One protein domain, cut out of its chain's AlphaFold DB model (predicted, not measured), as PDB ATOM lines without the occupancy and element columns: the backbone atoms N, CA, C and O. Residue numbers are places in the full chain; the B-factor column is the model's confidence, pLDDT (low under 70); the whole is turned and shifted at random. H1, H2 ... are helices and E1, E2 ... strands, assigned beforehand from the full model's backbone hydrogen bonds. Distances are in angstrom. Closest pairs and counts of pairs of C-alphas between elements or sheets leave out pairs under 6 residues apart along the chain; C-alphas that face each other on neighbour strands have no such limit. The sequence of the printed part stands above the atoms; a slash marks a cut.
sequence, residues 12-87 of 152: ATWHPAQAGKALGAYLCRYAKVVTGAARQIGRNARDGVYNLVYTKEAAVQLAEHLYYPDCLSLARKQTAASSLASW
ATOM      1  N   ALA A  12      -7.091 -15.400   6.158       51.81
ATOM      2  CA  ALA A  12      -6.201 -15.750   5.064       51.81
ATOM      3  C   ALA A  12      -5.707 -17.181   5.291       51.81
ATOM      4  O   ALA A  12      -4.998 -17.450   6.266       51.81
ATOM      5  N   THR A  13      -6.099 -18.093   4.401       49.91
ATOM      6  CA  THR A  13      -5.598 -19.472   4.384       49.91
ATOM      7  C   THR A  13      -4.572 -19.616   3.270       49.91
ATOM      8  O   THR A  13      -4.877 -19.499   2.077       49.91
ATOM      9  N   TRP A  14      -3.337 -19.890   3.672       54.50
ATOM     10  CA  TRP A  14      -2.243 -20.200   2.770       54.50
ATOM     11  C   TRP A  14      -2.160 -21.715   2.611       54.50
ATOM     12  O   TRP A  14      -1.875 -22.431   3.573       54.50
ATOM     13  N   HIS A  15      -2.401 -22.186   1.388       47.97
ATOM     14  CA  HIS A  15      -2.086 -23.546   0.962       47.97
ATOM     15  C   HIS A  15      -0.810 -23.476   0.128       47.97
ATOM     16  O   HIS A  15      -0.893 -23.227  -1.079       47.97
ATOM     17  N   PRO A  16       0.376 -23.606   0.732       48.88
ATOM     18  CA  PRO A  16       1.558 -23.842  -0.063       48.88
ATOM     19  C   PRO A  16       1.419 -25.240  -0.676       48.88
ATOM     20  O   PRO A  16       1.483 -26.245   0.034       48.88
ATOM     21  N   ALA A  17       1.175 -25.305  -1.984       41.22
ATOM     22  CA  ALA A  17       1.266 -26.557  -2.723       41.22
ATOM     23  C   ALA A  17       2.666 -27.143  -2.462       41.22
ATOM     24  O   ALA A  17       3.672 -26.495  -2.736       41.22
ATOM     25  N   GLN A  18       2.719 -28.316  -1.832       48.22
ATOM     26  CA  GLN A  18       3.946 -29.062  -1.543       48.22
ATOM     27  C   GLN A  18       5.048 -28.334  -0.735       48.22
ATOM     28  O   GLN A  18       6.236 -28.544  -0.965       48.22
ATOM     29  N   ALA A  19       4.714 -27.522   0.275       56.38
ATOM     30  CA  ALA A  19       5.756 -27.050   1.198       56.38
ATOM     31  C   ALA A  19       6.235 -28.172   2.130       56.38
ATOM     32  O   ALA A  19       5.482 -28.672   2.967       56.38
ATOM     33  N   GLY A  20       7.521 -28.509   2.056       69.44
ATOM     34  CA  GLY A  20       8.183 -29.296   3.093       69.44
ATOM     35  C   GLY A  20       8.138 -28.593   4.458       69.44
ATOM     36  O   GLY A  20       7.957 -27.377   4.560       69.44
ATOM     37  N   LYS A  21       8.364 -29.355   5.535       79.62
ATOM     38  CA  LYS A  21       8.378 -28.850   6.925       79.62
ATOM     39  C   LYS A  21       9.283 -27.622   7.104       79.62
ATOM     40  O   LYS A  21       8.946 -26.730   7.877       79.62
ATOM     41  N   ALA A  22      10.399 -27.567   6.371       85.38
ATOM     42  CA  ALA A  22      11.343 -26.452   6.387       85.38
ATOM     43  C   ALA A  22      10.717 -25.141   5.888       85.38
ATOM     44  O   ALA A  22      10.824 -24.122   6.565       85.38
ATOM     45  N   LEU A  23       9.992 -25.175   4.764       84.62
ATOM     46  CA  LEU A  23       9.317 -23.995   4.223       84.62
ATOM     47  C   LEU A  23       8.182 -23.531   5.148       84.62
ATOM     48  O   LEU A  23       8.056 -22.341   5.419       84.62
ATOM     49  N   GLY A  24       7.410 -24.465   5.718       85.06
ATOM     50  CA  GLY A  24       6.404 -24.129   6.731       85.06
ATOM     51  C   GLY A  24       7.014 -23.468   7.975       85.06
ATOM     52  O   GLY A  24       6.491 -22.470   8.473       85.06
ATOM     53  N   ALA A  25       8.148 -23.983   8.459       87.81
ATOM     54  CA  ALA A  25       8.852 -23.424   9.612       87.81
ATOM     55  C   ALA A  25       9.438 -22.038   9.307       87.81
ATOM     56  O   ALA A  25       9.338 -21.135  10.142       87.81
ATOM     57  N   TYR A  26       9.998 -21.856   8.108       90.12
ATOM     58  CA  TYR A  26      10.473 -20.566   7.623       90.12
ATOM     59  C   TYR A  26       9.341 -19.541   7.587       90.12
ATOM     60  O   TYR A  26       9.463 -18.485   8.201       90.12
ATOM     61  N   LEU A  27       8.207 -19.874   6.962       88.25
ATOM     62  CA  LEU A  27       7.057 -18.975   6.877       88.25
ATOM     63  C   LEU A  27       6.509 -18.611   8.262       88.25
ATOM     64  O   LEU A  27       6.188 -17.451   8.498       88.25
ATOM     65  N   CYS A  28       6.464 -19.551   9.212       90.38
ATOM     66  CA  CYS A  28       6.096 -19.233  10.594       90.38
ATOM     67  C   CYS A  28       7.075 -18.270  11.271       90.38
ATOM     68  O   CYS A  28       6.642 -17.376  12.000       90.38
ATOM     69  N   ARG A  29       8.385 -18.446  11.055       91.38
ATOM     70  CA  ARG A  29       9.405 -17.535  11.587       91.38
ATOM     71  C   ARG A  29       9.274 -16.154  10.948       91.38
ATOM     72  O   ARG A  29       9.232 -15.171  11.678       91.38
ATOM     73  N   TYR A  30       9.162 -16.092   9.624       93.25
ATOM     74  CA  TYR A  30       9.004 -14.851   8.872       93.25
ATOM     75  C   TYR A  30       7.743 -14.096   9.298       93.25
ATOM     76  O   TYR A  30       7.816 -12.944   9.709       93.25
ATOM     77  N   ALA A  31       6.595 -14.772   9.340       92.12
ATOM     78  CA  ALA A  31       5.348 -14.162   9.779       92.12
ATOM     79  C   ALA A  31       5.403 -13.691  11.239       92.12
ATOM     80  O   ALA A  31       4.784 -12.684  11.569       92.12
ATOM     81  N   LYS A  32       6.161 -14.357  12.122       92.94
ATOM     82  CA  LYS A  32       6.391 -13.856  13.485       92.94
ATOM     83  C   LYS A  32       7.194 -12.552  13.487       92.94
ATOM     84  O   LYS A  32       6.901 -11.698  14.313       92.94
ATOM     85  N   VAL A  33       8.185 -12.408  12.606       94.06
ATOM     86  CA  VAL A  33       8.954 -11.159  12.464       94.06
ATOM     87  C   VAL A  33       8.053 -10.032  11.965       94.06
ATOM     88  O   VAL A  33       8.059  -8.961  12.556       94.06
ATOM     89  N   VAL A  34       7.235 -10.298  10.944       92.81
ATOM     90  CA  VAL A  34       6.341  -9.295  10.337       92.81
ATOM     91  C   VAL A  34       5.192  -8.904  11.270       92.81
ATOM     92  O   VAL A  34       4.892  -7.729  11.425       92.81
ATOM     93  N   THR A  35       4.543  -9.885  11.902       90.38
ATOM     94  CA  THR A  35       3.249  -9.671  12.578       90.38
ATOM     95  C   THR A  35       3.312  -9.734  14.101       90.38
ATOM     96  O   THR A  35       2.309  -9.533  14.785       90.38
ATOM     97  N   GLY A  36       4.444 -10.163  14.668       89.69
ATOM     98  CA  GLY A  36       4.550 -10.553  16.077       89.69
ATOM     99  C   GLY A  36       3.786 -11.839  16.444       89.69
ATOM    100  O   GLY A  36       3.999 -12.402  17.524       89.69
ATOM    101  N   ALA A  37       2.917 -12.361  15.568       87.25
ATOM    102  CA  ALA A  37       2.081 -13.519  15.846       87.25
ATOM    103  C   ALA A  37       2.823 -14.835  15.566       87.25
ATOM    104  O   ALA A  37       3.069 -15.227  14.424       87.25
ATOM    105  N   ALA A  38       3.136 -15.573  16.631       85.19
ATOM    106  CA  ALA A  38       3.702 -16.912  16.515       85.19
ATOM    107  C   ALA A  38       2.620 -17.959  16.198       85.19
ATOM    108  O   ALA A  38       1.577 -18.023  16.855       85.19
ATOM    109  N   ARG A  39       2.910 -18.838  15.236       83.50
ATOM    110  CA  ARG A  39       2.130 -20.045  14.931       83.50
ATOM    111  C   ARG A  39       3.041 -21.267  14.988       83.50
ATOM    112  O   ARG A  39       4.224 -21.179  14.668       83.50
ATOM    113  N   GLN A  40       2.474 -22.395  15.394       80.44
ATOM    114  CA  GLN A  40       3.074 -23.709  15.188       80.44
ATOM    115  C   GLN A  40       2.405 -24.351  13.974       80.44
ATOM    116  O   GLN A  40       1.193 -24.221  13.800       80.44
ATOM    117  N   ILE A  41       3.199 -25.021  13.142       81.38
ATOM    118  CA  ILE A  41       2.693 -25.747  11.978       81.38
ATOM    119  C   ILE A  41       2.264 -27.153  12.383       81.38
ATOM    120  O   ILE A  41       3.007 -27.875  13.047       81.38
ATOM    121  N   GLY A  42       1.074 -27.544  11.950       79.44
ATOM    122  CA  GLY A  42       0.585 -28.918  11.989       79.44
ATOM    123  C   GLY A  42       0.228 -29.358  10.576       79.44
ATOM    124  O   GLY A  42      -0.157 -28.525   9.752       79.44
ATOM    125  N   ARG A  43       0.376 -30.651  10.286       81.56
ATOM    126  CA  ARG A  43      -0.142 -31.209   9.035       81.56
ATOM    127  C   ARG A  43      -1.658 -31.297   9.131       81.56
ATOM    128  O   ARG A  43      -2.193 -31.713  10.156       81.56
ATOM    129  N   ASN A  44      -2.331 -30.899   8.065       81.69
ATOM    130  CA  ASN A  44      -3.748 -31.149   7.895       81.69
ATOM    131  C   ASN A  44      -3.991 -32.665   7.837       81.69
ATOM    132  O   ASN A  44      -3.286 -33.379   7.125       81.69
ATOM    133  N   ALA A  45      -4.985 -33.151   8.581       82.69
ATOM    134  CA  ALA A  45      -5.303 -34.575   8.654       82.69
ATOM    135  C   ALA A  45      -5.817 -35.143   7.320       82.69
ATOM    136  O   ALA A  45      -5.665 -36.333   7.072       82.69
ATOM    137  N   ARG A  46      -6.408 -34.303   6.457       83.38
ATOM    138  CA  ARG A  46      -7.003 -34.743   5.187       83.38
ATOM    139  C   ARG A  46      -5.969 -35.064   4.107       83.38
ATOM    140  O   ARG A  46      -6.127 -36.045   3.396       83.38
ATOM    141  N   ASP A  47      -4.970 -34.203   3.944       82.81
ATOM    142  CA  ASP A  47      -4.041 -34.215   2.801       82.81
ATOM    143  C   ASP A  47      -2.560 -34.178   3.218       82.81
ATOM    144  O   ASP A  47      -1.669 -34.224   2.373       82.81
ATOM    145  N   GLY A  48      -2.264 -34.100   4.520       77.88
ATOM    146  CA  GLY A  48      -0.897 -34.068   5.035       77.88
ATOM    147  C   GLY A  48      -0.144 -32.759   4.773       77.88
ATOM    148  O   GLY A  48       1.044 -32.679   5.099       77.88
ATOM    149  N   VAL A  49      -0.803 -31.732   4.224       81.38
ATOM    150  CA  VAL A  49      -0.185 -30.447   3.866       81.38
ATOM    151  C   VAL A  49      -0.146 -29.505   5.074       81.38
ATOM    152  O   VAL A  49      -1.007 -29.543   5.955       81.38
ATOM    153  N   TYR A  50       0.871 -28.643   5.148       81.31
ATOM    154  CA  TYR A  50       0.952 -27.600   6.171       81.31
ATOM    155  C   TYR A  50       0.059 -26.411   5.808       81.31
ATOM    156  O   TYR A  50       0.353 -25.677   4.868       81.31
ATOM    157  N   ASN A  51      -0.994 -26.182   6.594       81.62
ATOM    158  CA  ASN A  51      -1.856 -25.011   6.445       81.62
ATOM    159  C   ASN A  51      -1.403 -23.893   7.389       81.62
ATOM    160  O   ASN A  51      -1.348 -24.073   8.608       81.62
ATOM    161  N   LEU A  52      -1.117 -22.719   6.824       83.75
ATOM    162  CA  LEU A  52      -0.798 -21.513   7.585       83.75
ATOM    163  C   LEU A  52      -1.991 -20.569   7.520       83.75
ATOM    164  O   LEU A  52      -2.384 -20.127   6.443       83.75
ATOM    165  N   VAL A  53      -2.571 -20.266   8.680       86.06
ATOM    166  CA  VAL A  53      -3.746 -19.397   8.772       86.06
ATOM    167  C   VAL A  53      -3.455 -18.229   9.700       86.06
ATOM    168  O   VAL A  53      -3.214 -18.407  10.900       86.06
ATOM    169  N   TYR A  54      -3.531 -17.023   9.149       89.31
ATOM    170  CA  TYR A  54      -3.463 -15.768   9.894       89.31
ATOM    171  C   TYR A  54      -4.803 -15.044   9.762       89.31
ATOM    172  O   TYR A  54      -5.517 -15.198   8.771       89.31
ATOM    173  N   THR A  55      -5.187 -14.310  10.802       90.69
ATOM    174  CA  THR A  55      -6.474 -13.609  10.865       90.69
ATOM    175  C   THR A  55      -6.273 -12.187  11.367       90.69
ATOM    176  O   THR A  55      -5.299 -11.914  12.073       90.69
ATOM    177  N   LYS A  56      -7.229 -11.309  11.045       92.31
ATOM    178  CA  LYS A  56      -7.247  -9.902  11.483       92.31
ATOM    179  C   LYS A  56      -5.991  -9.147  11.019       92.31
ATOM    180  O   LYS A  56      -5.525  -9.386   9.912       92.31
ATOM    181  N   GLU A  57      -5.419  -8.293  11.863       92.69
ATOM    182  CA  GLU A  57      -4.284  -7.418  11.531       92.69
ATOM    183  C   GLU A  57      -3.069  -8.217  11.062       92.69
ATOM    184  O   GLU A  57      -2.411  -7.843  10.100       92.69
ATOM    185  N   ALA A  58      -2.812  -9.370  11.687       92.19
ATOM    186  CA  ALA A  58      -1.712 -10.239  11.283       92.19
ATOM    187  C   ALA A  58      -1.910 -10.808   9.867       92.19
ATOM    188  O   ALA A  58      -0.936 -11.120   9.193       92.19
ATOM    189  N   ALA A  59      -3.157 -10.970   9.409       92.62
ATOM    190  CA  ALA A  59      -3.428 -11.376   8.034       92.62
ATOM    191  C   ALA A  59      -3.172 -10.228   7.053       92.62
ATOM    192  O   ALA A  59      -2.570 -10.473   6.014       92.62
ATOM    193  N   VAL A  60      -3.591  -9.006   7.407       94.00
ATOM    194  CA  VAL A  60      -3.369  -7.792   6.605       94.00
ATOM    195  C   VAL A  60      -1.874  -7.543   6.410       94.00
ATOM    196  O   VAL A  60      -1.390  -7.613   5.285       94.00
ATOM    197  N   GLN A  61      -1.124  -7.413   7.508       93.19
ATOM    198  CA  GLN A  61       0.325  -7.170   7.488       93.19
ATOM    199  C   GLN A  61       1.084  -8.244   6.696       93.19
ATOM    200  O   GLN A  61       2.006  -7.957   5.937       93.19
ATOM    201  N   LEU A  62       0.702  -9.515   6.860       92.75
ATOM    202  CA  LEU A  62       1.361 -10.596   6.135       92.75
ATOM    203  C   LEU A  62       1.023 -10.575   4.638       92.75
ATOM    204  O   LEU A  62       1.890 -10.883   3.825       92.75
ATOM    205  N   ALA A  63      -0.211 -10.232   4.263       92.62
ATOM    206  CA  ALA A  63      -0.607 -10.145   2.862       92.62
ATOM    207  C   ALA A  63       0.107  -9.004   2.131       92.62
ATOM    208  O   ALA A  63       0.535  -9.218   1.003       92.62
ATOM    209  N   GLU A  64       0.319  -7.858   2.779       91.50
ATOM    210  CA  GLU A  64       1.110  -6.748   2.223       91.50
ATOM    211  C   GLU A  64       2.551  -7.169   1.904       91.50
ATOM    212  O   GLU A  64       3.084  -6.839   0.848       91.50
ATOM    213  N   HIS A  65       3.167  -7.970   2.779       92.19
ATOM    214  CA  HIS A  65       4.516  -8.494   2.562       92.19
ATOM    215  C   HIS A  65       4.591  -9.585   1.484       92.19
ATOM    216  O   HIS A  65       5.620  -9.721   0.824       92.19
ATOM    217  N   LEU A  66       3.556 -10.419   1.351       90.81
ATOM    218  CA  LEU A  66       3.560 -11.555   0.420       90.81
ATOM    219  C   LEU A  66       3.048 -11.194  -0.977       90.81
ATOM    220  O   LEU A  66       3.435 -11.849  -1.942       90.81
ATOM    221  N   TYR A  67       2.182 -10.187  -1.082       91.62
ATOM    222  CA  TYR A  67       1.526  -9.770  -2.320       91.62
ATOM    223  C   TYR A  67       1.637  -8.267  -2.542       91.62
ATOM    224  O   TYR A  67       0.636  -7.555  -2.659       91.62
ATOM    225  N   TYR A  68       2.880  -7.797  -2.608       89.81
ATOM    226  CA  TYR A  68       3.183  -6.425  -2.988       89.81
ATOM    227  C   TYR A  68       2.719  -6.138  -4.434       89.81
ATOM    228  O   TYR A  68       2.537  -7.079  -5.221       89.81
ATOM    229  N   PRO A  69       2.488  -4.862  -4.795       86.88
ATOM    230  CA  PRO A  69       2.088  -4.490  -6.152       86.88
ATOM    231  C   PRO A  69       3.029  -5.083  -7.206       86.88
ATOM    232  O   PRO A  69       4.237  -5.143  -6.995       86.88
ATOM    233  N   ASP A  70       2.464  -5.559  -8.315       87.12
ATOM    234  CA  ASP A  70       3.202  -6.142  -9.447       87.12
ATOM    235  C   ASP A  70       4.029  -7.403  -9.128       87.12
ATOM    236  O   ASP A  70       4.854  -7.843  -9.933       87.12
ATOM    237  N   CYS A  71       3.799  -8.044  -7.975       91.56
ATOM    238  CA  CYS A  71       4.415  -9.333  -7.686       91.56
ATOM    239  C   CYS A  71       3.880 -10.439  -8.612       91.56
ATOM    240  O   CYS A  71       2.726 -10.431  -9.052       91.56
ATOM    241  N   LEU A  72       4.712 -11.453  -8.864       93.94
ATOM    242  CA  LEU A  72       4.285 -12.648  -9.583       93.94
ATOM    243  C   LEU A  72       3.332 -13.463  -8.698       93.94
ATOM    244  O   LEU A  72       3.751 -14.288  -7.883       93.94
ATOM    245  N   SER A  73       2.032 -13.235  -8.862       90.38
ATOM    246  CA  SER A  73       0.991 -13.927  -8.114       90.38
ATOM    247  C   SER A  73      -0.152 -14.377  -9.021       90.38
ATOM    248  O   SER A  73      -0.373 -13.872 -10.121       90.38
ATOM    249  N   LEU A  74      -0.900 -15.384  -8.566       92.75
ATOM    250  CA  LEU A  74      -2.144 -15.757  -9.236       92.75
ATOM    251  C   LEU A  74      -3.166 -14.635  -9.035       92.75
ATOM    252  O   LEU A  74      -3.382 -14.228  -7.895       92.75
ATOM    253  N   ALA A  75      -3.890 -14.238 -10.086       91.81
ATOM    254  CA  ALA A  75      -4.889 -13.162 -10.019       91.81
ATOM    255  C   ALA A  75      -5.861 -13.317  -8.833       91.81
ATOM    256  O   ALA A  75      -6.039 -12.398  -8.042       91.81
ATOM    257  N   ARG A  76      -6.389 -14.531  -8.611       92.19
ATOM    258  CA  ARG A  76      -7.272 -14.831  -7.464       92.19
ATOM    259  C   ARG A  76      -6.637 -14.549  -6.095       92.19
ATOM    260  O   ARG A  76      -7.343 -14.262  -5.133       92.19
ATOM    261  N   LYS A  77      -5.316 -14.702  -5.978       89.50
ATOM    262  CA  LYS A  77      -4.561 -14.439  -4.751       89.50
ATOM    263  C   LYS A  77      -4.303 -12.947  -4.589       89.50
ATOM    264  O   LYS A  77      -4.511 -12.453  -3.487       89.50
ATOM    265  N   GLN A  78      -3.976 -12.247  -5.676       91.62
ATOM    266  CA  GLN A  78      -3.858 -10.791  -5.671       91.62
ATOM    267  C   GLN A  78      -5.176 -10.126  -5.261       91.62
ATOM    268  O   GLN A  78      -5.190  -9.320  -4.341       91.62
ATOM    269  N   THR A  79      -6.306 -10.528  -5.854       91.69
ATOM    270  CA  THR A  79      -7.630  -9.992  -5.497       91.69
ATOM    271  C   THR A  79      -7.965 -10.222  -4.022       91.69
ATOM    272  O   THR A  79      -8.455  -9.317  -3.348       91.69
ATOM    273  N   ALA A  80      -7.675 -11.416  -3.492       90.56
ATOM    274  CA  ALA A  80      -7.877 -11.709  -2.076       90.56
ATOM    275  C   ALA A  80      -6.976 -10.850  -1.171       90.56
ATOM    276  O   ALA A  80      -7.425 -10.409  -0.117       90.56
ATOM    277  N   ALA A  81      -5.732 -10.591  -1.584       92.06
ATOM    278  CA  ALA A  81      -4.809  -9.717  -0.868       92.06
ATOM    279  C   ALA A  81      -5.307  -8.269  -0.844       92.06
ATOM    280  O   ALA A  81      -5.366  -7.668   0.222       92.06
ATOM    281  N   SER A  82      -5.755  -7.742  -1.986       90.88
ATOM    282  CA  SER A  82      -6.318  -6.392  -2.090       90.88
ATOM    283  C   SER A  82      -7.578  -6.221  -1.237       90.88
ATOM    284  O   SER A  82      -7.703  -5.232  -0.522       90.88
ATOM    285  N   SER A  83      -8.481  -7.207  -1.240       91.19
ATOM    286  CA  SER A  83      -9.665  -7.194  -0.366       91.19
ATOM    287  C   SER A  83      -9.310  -7.265   1.120       91.19
ATOM    288  O   SER A  83     -10.082  -6.805   1.960       91.19
ATOM    289  N   LEU A  84      -8.187  -7.897   1.458       91.75
ATOM    290  CA  LEU A  84      -7.714  -7.995   2.831       91.75
ATOM    291  C   LEU A  84      -7.007  -6.711   3.273       91.75
ATOM    292  O   LEU A  84      -7.168  -6.320   4.421       91.75
ATOM    293  N   ALA A  85      -6.287  -6.038   2.372       89.12
ATOM    294  CA  ALA A  85      -5.642  -4.752   2.631       89.12
ATOM    295  C   ALA A  85      -6.652  -3.652   2.993       89.12
ATOM    296  O   ALA A  85      -6.363  -2.799   3.823       89.12
ATOM    297  N   SER A  86      -7.868  -3.704   2.440       89.38
ATOM    298  CA  SER A  86      -8.953  -2.785   2.809       89.38
ATOM    299  C   SER A  86      -9.675  -3.157   4.110       89.38
ATOM    300  O   SER A  86     -10.664  -2.517   4.465       89.38
ATOM    301  N   TRP A  87      -9.281  -4.239   4.790       94.31
ATOM    302  CA  TRP A  87      -9.923  -4.634   6.038       94.31
ATOM    303  C   TRP A  87      -9.379  -3.826   7.213       94.31
ATOM    304  O   TRP A  87      -8.186  -3.852   7.507       94.31
TER     305      TRP A  87
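What this domain is: This is residues 12 to 87 of the 152 residues of an uncharacterized protein of Streptomyces sp. IB2014 011-1 (UniProt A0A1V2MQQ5). A short two-stranded ribbon, E1 and E2, lies near the middle, with H1 running over one face of it and the helical hairpin of H2 and H3 at one end, H3 on the far side of H2. From the end of H1 beside H2, residues 36 to 51, a long stretch with no named element, run back past the other end of the ribbon and turn there to lead into E2, while residues 71 to 76, of which 75 and 76 belong to H3, stick out. The printed part has 76 residues, with three named helices and two named strands in the order E1, H1, E2, H2, H3; the sheet, of order E1 - E2, is antiparallel, and the class is mostly helix. The whole is compact, with a radius of gyration of the C-alphas of 12.3 A and spans of 32 by 26 by 18 A.

Where its parts are: E1 is residues 12 to 14, 6.4 A from first to last C-alpha, and begins at C-alpha 12 at (-6.201, -15.750, 5.064). E2 is residues 52 to 55, 10.3 A long. H1, residues 21 to 35, is the longest helix at 20.6 A and begins at C-alpha 21 at (8.378, -28.850, 6.925). H2 is residues 57 to 66, 14.2 A long. H3 is residues 75 to 85, 15.2 A long, and ends at C-alpha 85 at (-5.642, -4.752, 2.631).

How they stand to each other: E1 and E2 are antiparallel neighbours, with 171 degrees between their directions. The C-alphas of Thr 13 and Val 53 face each other at 4.8 A; N 14 and O 52 are within hydrogen-bond range at 2.9 A, as are N 12 and O 54 at 3.1 A. The closest C-alphas of H1 and E2, those of Gly 24 and Leu 52, are 7.7 A apart. E2 and H2 are near each other, with 7 pairs of C-alphas within 10 A. The closest C-alphas of E1 and H2, those of Ala 12 and Ala 59, are 6.0 A apart. H1 touches H2 with residues 31 to 35 alone, the closest C-alphas being those of Thr 35 and Ala 58 at 5.2 A; they stand at a steep tilt of 64 degrees, opposite ways. H2 and H3 form a helical hairpin and touch, the closest C-alphas being those of Val 60 and Ala 85 at 5.5 A, at a steep tilt of 41 degrees, opposite ways. H3 is apart from H1 and E2, and only just apart from E1, with a closest distance of 8.2 A between C-alphas. In H1, H2 and H3 every O i to N i+4 pair is within hydrogen-bond range.

The domain as a whole: The two C-alphas farthest apart, those of Ala 45 and Asp 70, are 34.8 A apart. The printed part has no cut. The link from H1 to E2, 16 residues, is long; that from E2 to H2, 1 residue, is tight; those from E1 to H1 and from H2 to H3 are short. The mean pLDDT of the printed part is 84.3, and residues 12 to 20 are under 70.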